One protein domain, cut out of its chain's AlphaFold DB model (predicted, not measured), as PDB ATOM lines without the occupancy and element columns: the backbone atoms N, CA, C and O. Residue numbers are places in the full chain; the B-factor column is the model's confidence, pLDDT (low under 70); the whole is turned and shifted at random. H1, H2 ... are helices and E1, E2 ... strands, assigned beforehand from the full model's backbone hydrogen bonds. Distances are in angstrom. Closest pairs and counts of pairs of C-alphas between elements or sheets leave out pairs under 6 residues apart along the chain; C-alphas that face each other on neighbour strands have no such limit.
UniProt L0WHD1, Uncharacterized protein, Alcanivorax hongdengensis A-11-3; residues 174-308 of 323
ATOM      1  N   VAL A 174     126.052 140.879 123.257       90.88
ATOM      2  CA  VAL A 174     125.235 141.828 122.505       90.88
ATOM      3  C   VAL A 174     125.080 141.370 121.063       90.88
ATOM      4  O   VAL A 174     126.028 140.900 120.429       90.88
ATOM      5  N   MET A 175     123.868 141.531 120.540       92.62
ATOM      6  CA  MET A 175     123.628 141.498 119.104       92.62
ATOM      7  C   MET A 175     123.664 142.927 118.578       92.62
ATOM      8  O   MET A 175     123.048 143.816 119.162       92.62
ATOM      9  N   PHE A 176     124.392 143.153 117.493       94.06
ATOM     10  CA  PHE A 176     124.451 144.460 116.847       94.06
ATOM     11  C   PHE A 176     124.599 144.305 115.340       94.06
ATOM     12  O   PHE A 176     125.111 143.302 114.848       94.06
ATOM     13  N   SER A 177     124.167 145.323 114.609       96.88
ATOM     14  CA  SER A 177     124.199 145.337 113.152       96.88
ATOM     15  C   SER A 177     125.242 146.323 112.646       96.88
ATOM     16  O   SER A 177     125.520 147.337 113.290       96.88
ATOM     17  N   ARG A 178     125.852 146.018 111.501       96.12
ATOM     18  CA  ARG A 178     126.851 146.868 110.847       96.12
ATOM     19  C   ARG A 178     126.623 146.887 109.340       96.12
ATOM     20  O   ARG A 178     126.384 145.842 108.742       96.12
ATOM     21  N   LEU A 179     126.770 148.062 108.729       97.44
ATOM     22  CA  LEU A 179     126.806 148.206 107.273       97.44
ATOM     23  C   LEU A 179     128.050 147.524 106.686       97.44
ATOM     24  O   LEU A 179     129.161 147.681 107.198       97.44
ATOM     25  N   THR A 180     127.852 146.792 105.595       97.69
ATOM     26  CA  THR A 180     128.916 146.230 104.752       97.69
ATOM     27  C   THR A 180     128.976 146.891 103.380       97.69
ATOM     28  O   THR A 180     130.034 146.884 102.758       97.69
ATOM     29  N   SER A 181     127.882 147.504 102.915       96.50
ATOM     30  CA  SER A 181     127.913 148.406 101.761       96.50
ATOM     31  C   SER A 181     128.604 149.731 102.104       96.50
ATOM     32  O   SER A 181     128.734 150.100 103.274       96.50
ATOM     33  N   ALA A 182     128.993 150.491 101.078       95.81
ATOM     34  CA  ALA A 182     129.484 151.852 101.262       95.81
ATOM     35  C   ALA A 182     128.430 152.734 101.957       95.81
ATOM     36  O   ALA A 182     127.235 152.616 101.683       95.81
ATOM     37  N   ALA A 183     128.880 153.662 102.810       95.06
ATOM     38  CA  ALA A 183     128.016 154.690 103.405       95.06
ATOM     39  C   ALA A 183     127.430 155.647 102.348       95.06
ATOM     40  O   ALA A 183     126.462 156.348 102.618       95.06
ATOM     41  N   GLN A 184     128.010 155.656 101.145       97.31
ATOM     42  CA  GLN A 184     127.473 156.308  99.956       97.31
ATOM     43  C   GLN A 184     127.319 155.270  98.835       97.31
ATOM     44  O   GLN A 184     128.233 155.094  98.032       97.31
ATOM     45  N   PRO A 185     126.209 154.510  98.801       96.06
ATOM     46  CA  PRO A 185     126.013 153.453  97.806       96.06
ATOM     47  C   PRO A 185     125.730 154.006  96.399       96.06
ATOM     48  O   PRO A 185     125.907 153.305  95.402       96.06
ATOM     49  N   LEU A 186     125.285 155.261  96.317       96.81
ATOM     50  CA  LEU A 186     125.044 156.021  95.095       96.81
ATOM     51  C   LEU A 186     125.542 157.451  95.306       96.81
ATOM     52  O   LEU A 186     125.564 157.952  96.430       96.81
ATOM     53  N   GLU A 187     125.907 158.125  94.219       96.56
ATOM     54  CA  GLU A 187     126.309 159.530  94.259       96.56
ATOM     55  C   GLU A 187     125.203 160.397  94.887       96.56
ATOM     56  O   GLU A 187     124.040 160.328  94.487       96.56
ATOM     57  N   GLY A 188     125.561 161.212  95.883       96.75
ATOM     58  CA  GLY A 188     124.623 162.087  96.592       96.75
ATOM     59  C   GLY A 188     123.637 161.373  97.522       96.75
ATOM     60  O   GLY A 188     122.799 162.051  98.113       96.75
ATOM     61  N   VAL A 189     123.733 160.052  97.692       98.31
ATOM     62  CA  VAL A 189     122.951 159.295  98.677       98.31
ATOM     63  C   VAL A 189     123.858 158.907  99.835       98.31
ATOM     64  O   VAL A 189     124.846 158.211  99.628       98.31
ATOM     65  N   THR A 190     123.521 159.321 101.054       98.56
ATOM     66  CA  THR A 190     124.229 158.914 102.275       98.56
ATOM     67  C   THR A 190     123.350 157.998 103.117       98.56
ATOM     68  O   THR A 190     122.131 158.158 103.196       98.56
ATOM     69  N   VAL A 191     123.985 157.015 103.748       98.38
ATOM     70  CA  VAL A 191     123.342 156.010 104.589       98.38
ATOM     71  C   VAL A 191     124.108 155.900 105.898       98.38
ATOM     72  O   VAL A 191     125.331 155.754 105.909       98.38
ATOM     73  N   SER A 192     123.380 155.919 107.009       97.94
ATOM     74  CA  SER A 192     123.930 155.625 108.331       97.94
ATOM     75  C   SER A 192     123.006 154.692 109.103       97.94
ATOM     76  O   SER A 192     121.792 154.696 108.902       97.94
ATOM     77  N   LEU A 193     123.600 153.879 109.973       97.75
ATOM     78  CA  LEU A 193     122.894 152.914 110.805       97.75
ATOM     79  C   LEU A 193     123.107 153.282 112.273       97.75
ATOM     80  O   LEU A 193     124.232 153.223 112.770       97.75
ATOM     81  N   ALA A 194     122.031 153.650 112.957       95.75
ATOM     82  CA  ALA A 194     122.036 153.870 114.391       95.75
ATOM     83  C   ALA A 194     121.797 152.537 115.131       95.75
ATOM     84  O   ALA A 194     120.929 151.756 114.720       95.75
ATOM     85  N   PRO A 195     122.550 152.257 116.210       90.06
ATOM     86  CA  PRO A 195     122.416 151.017 116.966       90.06
ATOM     87  C   PRO A 195     121.084 150.948 117.727       90.06
ATOM     88  O   PRO A 195     120.497 151.965 118.087       90.06
ATOM     89  N   GLY A 196     120.636 149.727 118.016       85.69
ATOM     90  CA  GLY A 196     119.428 149.444 118.791       85.69
ATOM     91  C   GLY A 196     119.047 147.967 118.692       85.69
ATOM     92  O   GLY A 196     119.603 147.243 117.866       85.69
ATOM     93  N   THR A 197     118.090 147.516 119.514       84.44
ATOM     94  CA  THR A 197     117.521 146.155 119.404       84.44
ATOM     95  C   THR A 197     116.921 145.924 118.020       84.44
ATOM     96  O   THR A 197     117.140 144.882 117.414       84.44
ATOM     97  N   VAL A 198     116.221 146.938 117.509       92.50
ATOM     98  CA  VAL A 198     115.938 147.103 116.086       92.50
ATOM     99  C   VAL A 198     116.703 148.350 115.639       92.50
ATOM    100  O   VAL A 198     116.358 149.444 116.089       92.50
ATOM    101  N   PRO A 199     117.769 148.214 114.831       94.62
ATOM    102  CA  PRO A 199     118.544 149.355 114.355       94.62
ATOM    103  C   PRO A 199     117.691 150.340 113.554       94.62
ATOM    104  O   PRO A 199     116.712 149.949 112.915       94.62
ATOM    105  N   ALA A 200     118.091 151.611 113.545       96.75
ATOM    106  CA  ALA A 200     117.456 152.621 112.708       96.75
ATOM    107  C   ALA A 200     118.361 152.998 111.535       96.75
ATOM    108  O   ALA A 200     119.540 153.298 111.725       96.75
ATOM    109  N   LEU A 201     117.812 152.993 110.323       97.69
ATOM    110  CA  LEU A 201     118.513 153.436 109.126       97.69
ATOM    111  C   LEU A 201     118.115 154.879 108.829       97.69
ATOM    112  O   LEU A 201     116.929 155.182 108.732       97.69
ATOM    113  N   LEU A 202     119.104 155.757 108.682       98.19
ATOM    114  CA  LEU A 202     118.930 157.097 108.131       98.19
ATOM    115  C   LEU A 202     119.457 157.087 106.702       98.19
ATOM    116  O   LEU A 202     120.615 156.733 106.468       98.19
ATOM    117  N   VAL A 203     118.610 157.523 105.775       98.38
ATOM    118  CA  VAL A 203     118.973 157.747 104.378       98.38
ATOM    119  C   VAL A 203     118.699 159.198 104.021       98.38
ATOM    120  O   VAL A 203     117.619 159.719 104.295       98.38
ATOM    121  N   GLU A 204     119.673 159.841 103.390       98.56
ATOM    122  CA  GLU A 204     119.569 161.186 102.829       98.56
ATOM    123  C   GLU A 204     119.899 161.127 101.336       98.56
ATOM    124  O   GLU A 204     120.819 160.425 100.917       98.56
ATOM    125  N   ASN A 205     119.126 161.849 100.528       98.44
ATOM    126  CA  ASN A 205     119.290 161.929  99.082       98.44
ATOM    127  C   ASN A 205     119.429 163.393  98.653       98.44
ATOM    128  O   ASN A 205     118.490 164.169  98.769       98.44
ATOM    129  N   ARG A 206     120.585 163.768  98.109       97.25
ATOM    130  CA  ARG A 206     120.872 165.126  97.618       97.25
ATOM    131  C   ARG A 206     120.714 165.276  96.107       97.25
ATOM    132  O   ARG A 206     121.162 166.270  95.547       97.25
ATOM    133  N   ARG A 207     120.158 164.273  95.431       97.62
ATOM    134  CA  ARG A 207     119.937 164.288  93.982       97.62
ATOM    135  C   ARG A 207     118.552 164.836  93.665       97.62
ATOM    136  O   ARG A 207     117.617 164.678  94.447       97.62
ATOM    137  N   ASP A 208     118.407 165.385  92.464       96.69
ATOM    138  CA  ASP A 208     117.131 165.936  91.988       96.69
ATOM    139  C   ASP A 208     116.091 164.855  91.656       96.69
ATOM    140  O   ASP A 208     114.907 165.129  91.463       96.69
ATOM    141  N   GLN A 209     116.527 163.597  91.615       97.38
ATOM    142  CA  GLN A 209     115.683 162.440  91.351       97.38
ATOM    143  C   GLN A 209     115.319 161.735  92.663       97.38
ATOM    144  O   GLN A 209     116.169 161.611  93.549       97.38
ATOM    145  N   PRO A 210     114.080 161.235  92.807       97.31
ATOM    146  CA  PRO A 210     113.677 160.523  94.007       97.31
ATOM    147  C   PRO A 210     114.393 159.173  94.116       97.31
ATOM    148  O   PRO A 210     114.409 158.379  93.175       97.31
ATOM    149  N   LEU A 211     114.917 158.893  95.304       98.50
ATOM    150  CA  LEU A 211     115.367 157.572  95.713       98.50
ATOM    151  C   LEU A 211     114.151 156.773  96.187       98.50
ATOM    152  O   LEU A 211     113.419 157.224  97.072       98.50
ATOM    153  N   LEU A 212     113.950 155.585  95.627       98.00
ATOM    154  CA  LEU A 212     112.950 154.634  96.100       98.00
ATOM    155  C   LEU A 212     113.622 153.571  96.972       98.00
ATOM    156  O   LEU A 212     114.578 152.936  96.535       98.00
ATOM    157  N   VAL A 213     113.103 153.349  98.177       97.69
ATOM    158  CA  VAL A 213     113.536 152.276  99.088       97.69
ATOM    159  C   VAL A 213     112.509 151.156  99.035       97.69
ATOM    160  O   VAL A 213     111.320 151.429  99.201       97.69
ATOM    161  N   MET A 214     112.947 149.918  98.817       94.44
ATOM    162  CA  MET A 214     112.051 148.763  98.697       94.44
ATOM    163  C   MET A 214     111.787 148.079 100.050       94.44
ATOM    164  O   MET A 214     112.677 147.987 100.909       94.44
ATOM    165  N   ASP A 215     110.574 147.555 100.235       89.25
ATOM    166  CA  ASP A 215     110.247 146.628 101.323       89.25
ATOM    167  C   ASP A 215     110.801 145.212 101.063       89.25
ATOM    168  O   ASP A 215     111.576 144.979 100.132       89.25
ATOM    169  N   GLY A 216     110.464 144.262 101.941       84.56
ATOM    170  CA  GLY A 216     110.907 142.869 101.832       84.56
ATOM    171  C   GLY A 216     110.304 142.108 100.647       84.56
ATOM    172  O   GLY A 216     110.792 141.034 100.315       84.56
ATOM    173  N   GLN A 217     109.272 142.657 100.008       84.75
ATOM    174  CA  GLN A 217     108.588 142.095  98.850       84.75
ATOM    175  C   GLN A 217     109.075 142.727  97.538       84.75
ATOM    176  O   GLN A 217     108.585 142.372  96.473       84.75
ATOM    177  N   GLY A 218     110.040 143.653  97.603       86.56
ATOM    178  CA  GLY A 218     110.541 144.376  96.434       86.56
ATOM    179  C   GLY A 218     109.670 145.563  96.021       86.56
ATOM    180  O   GLY A 218     109.911 146.145  94.966       86.56
ATOM    181  N   MET A 219     108.693 145.960  96.842       88.00
ATOM    182  CA  MET A 219     107.780 147.058  96.532       88.00
ATOM    183  C   MET A 219     108.283 148.391  97.089       88.00
ATOM    184  O   MET A 219     108.836 148.424  98.190       88.00
ATOM    185  N   PRO A 220     108.050 149.530  96.402       91.94
ATOM    186  CA  PRO A 220     108.423 150.838  96.929       91.94
ATOM    187  C   PRO A 220     107.738 151.128  98.272       91.94
ATOM    188  O   PRO A 220     106.511 151.220  98.356       91.94
ATOM    189  N   TYR A 221     108.546 151.312  99.313       93.31
ATOM    190  CA  TYR A 221     108.122 151.618 100.678       93.31
ATOM    191  C   TYR A 221     108.354 153.084 101.038       93.31
ATOM    192  O   TYR A 221     107.442 153.742 101.538       93.31
ATOM    193  N   LEU A 222     109.546 153.610 100.737       97.25
ATOM    194  CA  LEU A 222     109.867 155.027 100.904       97.25
ATOM    195  C   LEU A 222     110.214 155.660  99.567       97.25
ATOM    196  O   LEU A 222     110.811 155.027  98.696       97.25
ATOM    197  N   ARG A 223     109.897 156.946  99.456       97.94
ATOM    198  CA  ARG A 223     110.363 157.827  98.388       97.94
ATOM    199  C   ARG A 223     111.004 159.055  99.021       97.94
ATOM    200  O   ARG A 223     110.319 159.794  99.722       97.94
ATOM    201  N   ILE A 224     112.292 159.271  98.774       98.62
ATOM    202  CA  ILE A 224     113.091 160.342  99.388       98.62
ATOM    203  C   ILE A 224     113.697 161.201  98.277       98.62
ATOM    204  O   ILE A 224     114.445 160.696  97.440       98.62
ATOM    205  N   GLY A 225     113.394 162.497  98.244       97.81
ATOM    206  CA  GLY A 225     113.918 163.400  97.216       97.81
ATOM    207  C   GLY A 225     113.589 164.870  97.481       97.81
ATOM    208  O   GLY A 225     113.125 165.194  98.573       97.81
ATOM    209  N   PRO A 226     113.779 165.764  96.493       96.75
ATOM    210  CA  PRO A 226     113.704 167.218  96.689       96.75
ATOM    211  C   PRO A 226     112.375 167.729  97.254       96.75
ATOM    212  O   PRO A 226     112.333 168.746  97.932       96.75
ATOM    213  N   GLN A 227     111.280 167.009  97.000       97.12
ATOM    214  CA  GLN A 227     109.949 167.359  97.502       97.12
ATOM    215  C   GLN A 227     109.690 166.900  98.949       97.12
ATOM    216  O   GLN A 227     108.586 167.099  99.458       97.12
ATOM    217  N   GLY A 228     110.667 166.272  99.601       98.00
ATOM    218  CA  GLY A 228     110.564 165.692 100.935       98.00
ATOM    219  C   GLY A 228     110.622 164.163 100.931       98.00
ATOM    220  O   GLY A 228     110.977 163.521  99.936       98.00
ATOM    221  N   SER A 229     110.247 163.577 102.063       98.56
ATOM    222  CA  SER A 229     110.213 162.130 102.269       98.56
ATOM    223  C   SER A 229     108.779 161.637 102.413       98.56
ATOM    224  O   SER A 229     107.955 162.260 103.086       98.56
ATOM    225  N   PHE A 230     108.483 160.509 101.774       98.31
ATOM    226  CA  PHE A 230     107.144 159.937 101.690       98.31
ATOM    227  C   PHE A 230     107.168 158.448 102.035       98.31
ATOM    228  O   PHE A 230     108.083 157.733 101.624       98.31
ATOM    229  N   VAL A 231     106.128 157.985 102.725       96.50
ATOM    230  CA  VAL A 231     105.852 156.567 102.995       96.50
ATOM    231  C   VAL A 231     104.720 156.098 102.090       96.50
ATOM    232  O   VAL A 231     103.754 156.827 101.849       96.50
ATOM    233  N   ASN A 232     104.825 154.871 101.590       93.50
ATOM    234  CA  ASN A 232     103.738 154.208 100.887       93.50
ATOM    235  C   ASN A 232     102.704 153.682 101.896       93.50
ATOM    236  O   ASN A 232     102.925 152.676 102.565       93.50
ATOM    237  N   ALA A 233     101.560 154.356 101.994       89.69
ATOM    238  CA  ALA A 233     100.484 154.049 102.936       89.69
ATOM    239  C   ALA A 233      99.421 153.104 102.344       89.69
ATOM    240  O   ALA A 233      98.231 153.243 102.641       89.69
ATOM    241  N   ARG A 234      99.806 152.194 101.445       83.81
ATOM    242  CA  ARG A 234      98.893 151.159 100.938       83.81
ATOM    243  C   ARG A 234      98.519 150.158 102.021       83.81
ATOM    244  O   ARG A 234      99.336 149.822 102.879       83.81
ATOM    245  N   GLU A 235      97.312 149.617 101.917       74.94
ATOM    246  CA  GLU A 235      96.915 148.500 102.763       74.94
ATOM    247  C   GLU A 235      97.668 147.222 102.391       74.94
ATOM    248  O   GLU A 235      98.025 146.989 101.235       74.94
ATOM    249  N   ALA A 236      97.907 146.366 103.386       69.19
ATOM    250  CA  ALA A 236      98.600 145.095 103.187       69.19
ATOM    251  C   ALA A 236      97.874 144.182 102.180       69.19
ATOM    252  O   ALA A 236      98.531 143.517 101.384       69.19
ATOM    253  N   SER A 237      96.537 144.218 102.159       68.69
ATOM    254  CA  SER A 237      95.675 143.495 101.210       68.69
ATOM    255  C   SER A 237      95.847 143.941  99.749       68.69
ATOM    256  O   SER A 237      95.418 143.237  98.840       68.69
ATOM    257  N   GLN A 238      96.485 145.091  99.514       66.62
ATOM    258  CA  GLN A 238      96.636 145.738  98.204       66.62
ATOM    259  C   GLN A 238      98.090 145.730  97.697       66.62
ATOM    260  O   GLN A 238      98.439 146.463  96.764       66.62
ATOM    261  N   ARG A 239      98.971 144.936  98.320       66.50
ATOM    262  CA  ARG A 239     100.366 144.768  97.888       66.50
ATOM    263  C   ARG A 239     100.455 143.774  96.727       66.50
ATOM    264  O   ARG A 239     100.929 142.657  96.890       66.50
ATOM    265  N   ASN A 240      99.974 144.190  95.562       68.56
ATOM    266  CA  ASN A 240     100.345 143.603  94.278       68.56
ATOM    267  C   ASN A 240     100.861 144.711  93.342       68.56
ATOM    268  O   ASN A 240     100.616 145.904  93.572       68.56
ATOM    269  N   ASP A 241     101.584 144.312  92.299       65.81
ATOM    270  CA  ASP A 241     102.288 145.226  91.386       65.81
ATOM    271  C   ASP A 241     101.339 146.067  90.515       65.81
ATOM    272  O   ASP A 241     101.756 147.045  89.900       65.81
ATOM    273  N   LEU A 242     100.051 145.707  90.481       70.38
ATOM    274  CA  LEU A 242      99.041 146.308  89.608       70.38
ATOM    275  C   LEU A 242      98.411 147.574  90.193       70.38
ATOM    276  O   LEU A 242      97.923 148.427  89.455       70.38
ATOM    277  N   VAL A 243      98.406 147.715  91.517       72.31
ATOM    278  CA  VAL A 243      97.928 148.938  92.176       72.31
ATOM    279  C   VAL A 243      99.092 149.945  92.222       72.31
ATOM    280  O   VAL A 243     100.228 149.514  92.403       72.31
ATOM    281  N   PRO A 244      98.886 151.269  92.064       81.75
ATOM    282  CA  PRO A 244      99.939 152.292  92.187       81.75
ATOM    283  C   PRO A 244     100.169 152.771  93.644       81.75
ATOM    284  O   PRO A 244      99.275 152.652  94.484       81.75
ATOM    285  N   PRO A 245     101.386 153.232  94.034       87.69
ATOM    286  CA  PRO A 245     101.703 153.587  95.428       87.69
ATOM    287  C   PRO A 245     100.848 154.742  95.955       87.69
ATOM    288  O   PRO A 245     100.578 155.688  95.219       87.69
ATOM    289  N   ARG A 246     100.487 154.706  97.245       92.69
ATOM    290  CA  ARG A 246      99.805 155.823  97.916       92.69
ATOM    291  C   ARG A 246     100.805 156.582  98.778       92.69
ATOM    292  O   ARG A 246     101.034 156.220  99.929       92.69
ATOM    293  N   TRP A 247     101.416 157.617  98.212       96.19
ATOM    294  CA  TRP A 247     102.444 158.397  98.901       96.19
ATOM    295  C   TRP A 247     101.841 159.360  99.921       96.19
ATOM    296  O   TRP A 247     101.072 160.248  99.566       96.19
ATOM    297  N   VAL A 248     102.253 159.218 101.178       97.06
ATOM    298  CA  VAL A 248     101.945 160.152 102.265       97.06
ATOM    299  C   VAL A 248     103.238 160.819 102.698       97.06
ATOM    300  O   VAL A 248     104.231 160.140 102.959       97.06
ATOM    301  N   LYS A 249     103.242 162.151 102.737       98.19
ATOM    302  CA  LYS A 249     104.412 162.922 103.157       98.19
ATOM    303  C   LYS A 249     104.633 162.746 104.656       98.19
ATOM    304  O   LYS A 249     103.696 162.887 105.433       98.19
ATOM    305  N   VAL A 250     105.868 162.448 105.040       97.88
ATOM    306  CA  VAL A 250     106.276 162.238 106.439       97.88
ATOM    307  C   VAL A 250     107.382 163.194 106.883       97.88
ATOM    308  O   VAL A 250     107.605 163.352 108.077       97.88
ATOM    309  N   ALA A 251     108.060 163.854 105.938       97.50
ATOM    310  CA  ALA A 251     108.995 164.938 106.221       97.50
ATOM    311  C   ALA A 251     109.123 165.888 105.021       97.50
ATOM    312  O   ALA A 251     109.043 165.458 103.868       97.50
ATOM    313  N   ASP A 252     109.401 167.167 105.283       98.19
ATOM    314  CA  ASP A 252     109.659 168.188 104.251       98.19
ATOM    315  C   ASP A 252     111.109 168.213 103.751       98.19
ATOM    316  O   ASP A 252     111.453 168.985 102.864       98.19
ATOM    317  N   VAL A 253     111.959 167.344 104.292       98.25
ATOM    318  CA  VAL A 253     113.382 167.250 103.953       98.25
ATOM    319  C   VAL A 253     113.683 165.975 103.158       98.25
ATOM    320  O   VAL A 253     112.992 164.962 103.335       98.25
ATOM    321  N   PRO A 254     114.735 165.970 102.316       98.12
ATOM    322  CA  PRO A 254     115.112 164.820 101.495       98.12
ATOM    323  C   PRO A 254     115.932 163.790 102.298       98.12
ATOM    324  O   PRO A 254     116.944 163.259 101.839       98.12
ATOM    325  N   ARG A 255     115.514 163.532 103.538       98.31
ATOM    326  CA  ARG A 255     116.097 162.537 104.434       98.31
ATOM    327  C   ARG A 255     115.031 161.945 105.338       98.31
ATOM    328  O   ARG A 255     114.123 162.657 105.771       98.31
ATOM    329  N   TYR A 256     115.181 160.671 105.667       98.25
ATOM    330  CA  TYR A 256     114.266 159.994 106.571       98.25
ATOM    331  C   TYR A 256     114.973 158.909 107.375       98.25
ATOM    332  O   TYR A 256     115.848 158.213 106.856       98.25
ATOM    333  N   THR A 257     114.557 158.767 108.631       97.56
ATOM    334  CA  THR A 257     115.021 157.717 109.537       97.56
ATOM    335  C   THR A 257     113.861 156.792 109.866       97.56
ATOM    336  O   THR A 257     112.771 157.261 110.188       97.56
ATOM    337  N   TRP A 258     114.091 155.482 109.834       96.00
ATOM    338  CA  TRP A 258     113.116 154.484 110.274       96.00
ATOM    339  C   TRP A 258     113.807 153.331 110.997       96.00
ATOM    340  O   TRP A 258     114.979 153.051 110.756       96.00
ATOM    341  N   THR A 259     113.077 152.641 111.873       95.44
ATOM    342  CA  THR A 259     113.508 151.346 112.415       95.44
ATOM    343  C   THR A 259     113.457 150.301 111.313       95.44
ATOM    344  O   THR A 259     112.415 150.160 110.674       95.44
ATOM    345  N   GLU A 260     114.535 149.551 111.114       95.00
ATOM    346  CA  GLU A 260     114.666 148.576 110.034       95.00
ATOM    347  C   GLU A 260     114.731 147.147 110.596       95.00
ATOM    348  O   GLU A 260     115.805 146.686 110.993       95.00
ATOM    349  N   PRO A 261     113.598 146.418 110.636       93.44
ATOM    350  CA  PRO A 261     113.547 145.070 111.192       93.44
ATOM    351  C   PRO A 261     114.455 144.074 110.472       93.44
ATOM    352  O   PRO A 261     114.956 143.158 111.113       93.44
ATOM    353  N   ARG A 262     114.721 144.256 109.167       94.31
ATOM    354  CA  ARG A 262     115.638 143.373 108.423       94.31
ATOM    355  C   ARG A 262     117.075 143.480 108.931       94.31
ATOM    356  O   ARG A 262     117.841 142.545 108.757       94.31
ATOM    357  N   ALA A 263     117.441 144.600 109.556       95.50
ATOM    358  CA  ALA A 263     118.765 144.810 110.128       95.50
ATOM    359  C   ALA A 263     118.912 144.238 111.552       95.50
ATOM    360  O   ALA A 263     119.975 144.414 112.151       95.50
ATOM    361  N   ALA A 264     117.884 143.580 112.096       94.19
ATOM    362  CA  ALA A 264     117.891 142.925 113.402       94.19
ATOM    363  C   ALA A 264     117.851 141.393 113.265       94.19
ATOM    364  O   ALA A 264     117.338 140.864 112.281       94.19
ATOM    365  N   HIS A 265     118.353 140.675 114.277       92.25
ATOM    366  CA  HIS A 265     118.158 139.226 114.350       92.25
ATOM    367  C   HIS A 265     116.692 138.923 114.677       92.25
ATOM    368  O   HIS A 265     116.125 139.504 115.602       92.25
ATOM    369  N   ALA A 266     116.092 137.984 113.946       85.38
ATOM    370  CA  ALA A 266     114.694 137.595 114.130       85.38
ATOM    371  C   ALA A 266     114.411 137.036 115.536       85.38
ATOM    372  O   ALA A 266     113.335 137.254 116.097       85.38
ATOM    373  N   SER A 267     115.374 136.311 116.114       85.12
ATOM    374  CA  SER A 267     115.243 135.749 117.458       85.12
ATOM    375  C   SER A 267     115.803 136.690 118.519       85.12
ATOM    376  O   SER A 267     116.799 137.377 118.322       85.12
ATOM    377  N   ARG A 268     115.200 136.658 119.711       79.62
ATOM    378  CA  ARG A 268     115.678 137.425 120.872       79.62
ATOM    379  C   ARG A 268     117.073 137.002 121.346       79.62
ATOM    380  O   ARG A 268     117.782 137.803 121.949       79.62
ATOM    381  N   TYR A 269     117.442 135.750 121.096       86.19
ATOM    382  CA  TYR A 269     118.716 135.167 121.493       86.19
ATOM    383  C   TYR A 269     119.407 134.551 120.274       86.19
ATOM    384  O   TYR A 269     118.715 133.981 119.427       86.19
ATOM    385  N   PRO A 270     120.746 134.610 120.195       89.62
ATOM    386  CA  PRO A 270     121.499 133.894 119.169       89.62
ATOM    387  C   PRO A 270     121.336 132.367 119.315       89.62
ATOM    388  O   PRO A 270     121.081 131.871 120.420       89.62
ATOM    389  N   PRO A 271     121.570 131.585 118.244       90.06
ATOM    390  CA  PRO A 271     121.578 130.130 118.328       90.06
ATOM    391  C   PRO A 271     122.566 129.616 119.385       90.06
ATOM    392  O   PRO A 271     123.710 130.068 119.456       90.06
ATOM    393  N   SER A 272     122.167 128.607 120.168       86.44
ATOM    394  CA  SER A 272     123.011 128.045 121.240       86.44
ATOM    395  C   SER A 272     124.395 127.586 120.756       86.44
ATOM    396  O   SER A 272     125.383 127.721 121.477       86.44
ATOM    397  N   ALA A 273     124.490 127.088 119.518       90.00
ATOM    398  CA  ALA A 273     125.754 126.708 118.893       90.00
ATOM    399  C   ALA A 273     126.700 127.902 118.688       90.00
ATOM    400  O   ALA A 273     127.899 127.754 118.900       90.00
ATOM    401  N   VAL A 274     126.170 129.079 118.339       92.25
ATOM    402  CA  VAL A 274     126.944 130.323 118.217       92.25
ATOM    403  C   VAL A 274     127.432 130.784 119.590       92.25
ATOM    404  O   VAL A 274     128.603 131.121 119.742       92.25
ATOM    405  N   VAL A 275     126.568 130.729 120.610       90.00
ATOM    406  CA  VAL A 275     126.934 131.102 121.989       90.00
ATOM    407  C   VAL A 275     128.077 130.231 122.512       90.00
ATOM    408  O   VAL A 275     129.059 130.762 123.027       90.00
ATOM    409  N   ARG A 276     127.997 128.906 122.322       88.12
ATOM    410  CA  ARG A 276     129.023 127.952 122.781       88.12
ATOM    411  C   ARG A 276     130.400 128.167 122.156       88.12
ATOM    412  O   ARG A 276     131.389 127.777 122.762       88.12
ATOM    413  N   GLN A 277     130.488 128.782 120.975       90.81
ATOM    414  CA  GLN A 277     131.782 129.086 120.358       90.81
ATOM    415  C   GLN A 277     132.561 130.170 121.113       90.81
ATOM    416  O   GLN A 277     133.761 130.307 120.885       90.81
ATOM    417  N   GLY A 278     131.904 130.967 121.967       90.12
ATOM    418  CA  GLY A 278     132.572 131.955 122.820       90.12
ATOM    419  C   GLY A 278     133.302 133.070 122.062       90.12
ATOM    420  O   GLY A 278     134.118 133.779 122.642       90.12
ATOM    421  N   ARG A 279     133.018 133.255 120.768       93.88
ATOM    422  CA  ARG A 279     133.648 134.270 119.914       93.88
ATOM    423  C   ARG A 279     132.620 135.021 119.083       93.88
ATOM    424  O   ARG A 279     131.482 134.581 118.933       93.88
ATOM    425  N   ARG A 280     133.043 136.153 118.516       95.56
ATOM    426  CA  ARG A 280     132.217 136.913 117.576       95.56
ATOM    427  C   ARG A 280     131.810 136.025 116.398       95.56
ATOM    428  O   ARG A 280     132.659 135.339 115.820       95.56
ATOM    429  N   ALA A 281     130.538 136.086 116.030       96.44
ATOM    430  CA  ALA A 281     129.976 135.330 114.919       96.44
ATOM    431  C   ALA A 281     128.966 136.173 114.140       96.44
ATOM    432  O   ALA A 281     128.342 137.077 114.695       96.44
ATOM    433  N   VAL A 282     128.822 135.863 112.856       96.94
ATOM    434  CA  VAL A 282     127.738 136.387 112.023       96.94
ATOM    435  C   VAL A 282     126.477 135.584 112.319       96.94
ATOM    436  O   VAL A 282     126.537 134.356 112.363       96.94
ATOM    437  N   LEU A 283     125.367 136.280 112.546       96.00
ATOM    438  CA  LEU A 283     124.045 135.682 112.708       96.00
ATOM    439  C   LEU A 283     123.272 135.730 111.396       96.00
ATOM    440  O   LEU A 283     122.842 134.690 110.915       96.00
ATOM    441  N   ASP A 284     123.173 136.921 110.803       96.44
ATOM    442  CA  ASP A 284     122.395 137.156 109.589       96.44
ATOM    443  C   ASP A 284     123.102 138.127 108.646       96.44
ATOM    444  O   ASP A 284     123.872 138.998 109.064       96.44
ATOM    445  N   HIS A 285     122.752 138.017 107.369       97.00
ATOM    446  CA  HIS A 285     123.015 139.023 106.350       97.00
ATOM    447  C   HIS A 285     121.694 139.676 105.961       97.00
ATOM    448  O   HIS A 285     120.669 139.002 105.876       97.00
ATOM    449  N   TRP A 286     121.718 140.977 105.689       96.69
ATOM    450  CA  TRP A 286     120.520 141.707 105.298       96.69
ATOM    451  C   TRP A 286     120.804 142.685 104.169       96.69
ATOM    452  O   TRP A 286     121.924 143.183 104.013       96.69
ATOM    453  N   GLN A 287     119.766 142.948 103.376       97.19
ATOM    454  CA  GLN A 287     119.819 143.853 102.237       97.19
ATOM    455  C   GLN A 287     118.525 144.652 102.098       97.19
ATOM    456  O   GLN A 287     117.431 144.165 102.386       97.19
ATOM    457  N   ILE A 288     118.672 145.883 101.620       97.31
ATOM    458  CA  ILE A 288     117.579 146.802 101.314       97.31
ATOM    459  C   ILE A 288     117.841 147.359  99.917       97.31
ATOM    460  O   ILE A 288     118.749 148.180  99.751       97.31
ATOM    461  N   PRO A 289     117.090 146.918  98.898       97.44
ATOM    462  CA  PRO A 289     117.222 147.481  97.567       97.44
ATOM    463  C   PRO A 289     116.797 148.950  97.571       97.44
ATOM    464  O   PRO A 289     115.720 149.300  98.067       97.44
ATOM    465  N   VAL A 290     117.633 149.807  96.993       98.00
ATOM    466  CA  VAL A 290     117.302 151.202  96.709       98.00
ATOM    467  C   VAL A 290     117.486 151.484  95.227       98.00
ATOM    468  O   VAL A 290     118.429 150.993  94.611       98.00
ATOM    469  N   THR A 291     116.577 152.262  94.646       97.75
ATOM    470  CA  THR A 291     116.580 152.594  93.217       97.75
ATOM    471  C   THR A 291     116.610 154.101  93.026       97.75
ATOM    472  O   THR A 291     115.763 154.810  93.566       97.75
ATOM    473  N   LEU A 292     117.565 154.583  92.235       97.56
ATOM    474  CA  LEU A 292     117.701 155.980  91.830       97.56
ATOM    475  C   LEU A 292     117.970 156.020  90.328       97.56
ATOM    476  O   LEU A 292     118.852 155.305  89.860       97.56
ATOM    477  N   ALA A 293     117.242 156.847  89.576       94.25
ATOM    478  CA  ALA A 293     117.445 156.979  88.126       94.25
ATOM    479  C   ALA A 293     117.391 155.635  87.358       94.25
ATOM    480  O   ALA A 293     118.140 155.423  86.410       94.25
ATOM    481  N   GLY A 294     116.572 154.682  87.818       92.06
ATOM    482  CA  GLY A 294     116.503 153.326  87.251       92.06
ATOM    483  C   GLY A 294     117.663 152.393  87.630       92.06
ATOM    484  O   GLY A 294     117.608 151.207  87.319       92.06
ATOM    485  N   LYS A 295     118.688 152.876  88.344       96.06
ATOM    486  CA  LYS A 295     119.770 152.048  88.885       96.06
ATOM    487  C   LYS A 295     119.405 151.542  90.275       96.06
ATOM    488  O   LYS A 295     119.236 152.339  91.200       96.06
ATOM    489  N   THR A 296     119.350 150.225  90.432       96.06
ATOM    490  CA  THR A 296     119.117 149.569  91.723       96.06
ATOM    491  C   THR A 296     120.433 149.102  92.336       96.06
ATOM    492  O   THR A 296     121.230 148.435  91.679       96.06
ATOM    493  N   VAL A 297     120.663 149.435  93.606       97.12
ATOM    494  CA  VAL A 297     121.779 148.916  94.408       97.12
ATOM    495  C   VAL A 297     121.287 148.509  95.799       97.12
ATOM    496  O   VAL A 297     120.334 149.104  96.304       97.12
ATOM    497  N   PRO A 298     121.904 147.515  96.455       97.31
ATOM    498  CA  PRO A 298     121.537 147.149  97.814       97.31
ATOM    499  C   PRO A 298     122.305 147.984  98.847       97.31
ATOM    500  O   PRO A 298     123.534 148.065  98.815       97.31
ATOM    501  N   ILE A 299     121.597 148.508  99.845       98.00
ATOM    502  CA  ILE A 299     122.201 148.802 101.149       98.00
ATOM    503  C   ILE A 299     122.329 147.462 101.865       98.00
ATOM    504  O   ILE A 299     121.329 146.766 102.026       98.00
ATOM    505  N   SER A 300     123.541 147.077 102.254       98.12
ATOM    506  CA  SER A 300     123.817 145.755 102.822       98.12
ATOM    507  C   SER A 300     124.466 145.865 104.191       98.12
ATOM    508  O   SER A 300     125.256 146.779 104.449       98.12
ATOM    509  N   GLY A 301     124.187 144.888 105.045       97.81
ATOM    510  CA  GLY A 301     124.852 144.755 106.326       97.81
ATOM    511  C   GLY A 301     124.795 143.347 106.891       97.81
ATOM    512  O   GLY A 301     124.322 142.398 106.260       97.81
ATOM    513  N   VAL A 302     125.348 143.224 108.091       97.88
ATOM    514  CA  VAL A 302     125.494 141.969 108.823       97.88
ATOM    515  C   VAL A 302     125.082 142.183 110.271       97.88
ATOM    516  O   VAL A 302     125.454 143.191 110.877       97.88
ATOM    517  N   VAL A 303     124.348 141.222 110.829       97.69
ATOM    518  CA  VAL A 303     124.075 141.134 112.266       97.69
ATOM    519  C   VAL A 303     125.128 140.241 112.910       97.69
ATOM    520  O   VAL A 303     125.331 139.100 112.494       97.69
ATOM    521  N   TYR A 304     125.803 140.752 113.931       96.19
ATOM    522  CA  TYR A 304     126.800 140.027 114.706       96.19
ATOM    523  C   TYR A 304     126.267 139.657 116.083       96.19
ATOM    524  O   TYR A 304     125.594 140.453 116.733       96.19
ATOM    525  N   TRP A 305     126.684 138.489 116.563       95.81
ATOM    526  CA  TRP A 305     126.776 138.186 117.984       95.81
ATOM    527  C   TRP A 305     128.177 138.529 118.482       95.81
ATOM    528  O   TRP A 305     129.169 138.067 117.910       95.81
ATOM    529  N   GLN A 306     128.265 139.290 119.570       94.69
ATOM    530  CA  GLN A 306     129.497 139.511 120.318       94.69
ATOM    531  C   GLN A 306     129.293 139.036 121.756       94.69
ATOM    532  O   GLN A 306     128.553 139.683 122.498       94.69
ATOM    533  N   PRO A 307     129.946 137.936 122.170       93.12
ATOM    534  CA  PRO A 307     129.904 137.516 123.561       93.12
ATOM    535  C   PRO A 307     130.564 138.578 124.441       93.12
ATOM    536  O   PRO A 307     131.529 139.236 124.024       93.12
ATOM    537  N   GLU A 308     130.044 138.722 125.654       88.12
ATOM    538  CA  GLU A 308     130.709 139.471 126.715       88.12
ATOM    539  C   GLU A 308     132.061 138.802 126.996       88.12
ATOM    540  O   GLU A 308     132.142 137.577 127.132       88.12
TER     541      GLU A 308
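What this domain is: This is residues 174 to 308 of the 323 residues of an uncharacterized protein of Alcanivorax hongdengensis A-11-3 (UniProt L0WHD1). A long sheet of seven strands, curled like part of a barrel, has a smaller sheet of three strands, E2, E3 and E8, across its hollow side. The long hairpin E9 and E10 makes much of the length, with the meander E4 E5 E6 E7 turned across one end and the short helix H1 at the far other end. The printed part has 135 residues, with the order E1 E2 E3 E4 E5 E6 E7 E8 H1 E9 E10, and is mostly strand. The large sheet runs E1 E10 E9 E4 E5 E6 E7 and the small one E2 E3 E8, both antiparallel. The whole is compact, with a radius of gyration of the C-alphas of 16.4 A and spans of 49 by 35 by 24 A.

Where its parts are: In the large sheet, E10 is residues 295 to 307, 38.9 A long, and E9 is residues 281 to 292, 33.3 A. E1 is residues 174 to 179, 16.6 A, and begins at C-alpha 174 (125.235, 141.828, 122.505). E4 is residues 211 to 214, E5 220 to 225, E6 228 to 232 and E7 247 to 251. In the small sheet, E2 is residues 189 to 194 and E3 residues 200 to 205, each 16.6 A, and E8 is residues 255 to 259. H1 is residues 272 to 276. E10 ends at C-alpha 307 (129.904, 137.516, 123.561).

How they stand to each other: The large sheet is strongly twisted, with edge strands E1 and E7. In the hairpin E9 and E10, directions are 161 degrees apart, and N 288 and O 299 are 2.8 A apart, within hydrogen-bond range. E1 pairs with E10 through N 176 and O 304, 3.1 A. On the other side of E9, E4 pairs through N 212 and O 291, 2.9 A, at 135 degrees. E4 E5 E6 E7 form a meander, each strand the antiparallel neighbour of the one before; N 230 and O 223, for instance, are 2.8 A apart. In the small sheet, E2 and E3 form a hairpin, with N 192 and O 202 at 2.9 A, and E8 pairs with E3 through N 203 and O 256, 3.0 A. Between the sheets, the closest C-alphas of E3 and E5 are Asn 205 and Gly 225, 5.9 A. H1 only grazes the large sheet, with residues 274 to 276; its O i to N i+4 pair is within hydrogen-bond range.

The domain as a whole: The C-alphas farthest apart, Gln 227 and Arg 276, are 50.6 A apart. The printed part has no cut. The links E6 to E7 and E8 to H1 are long. Mean pLDDT of the printed part is 92.9; residues 236 to 241 are under 70.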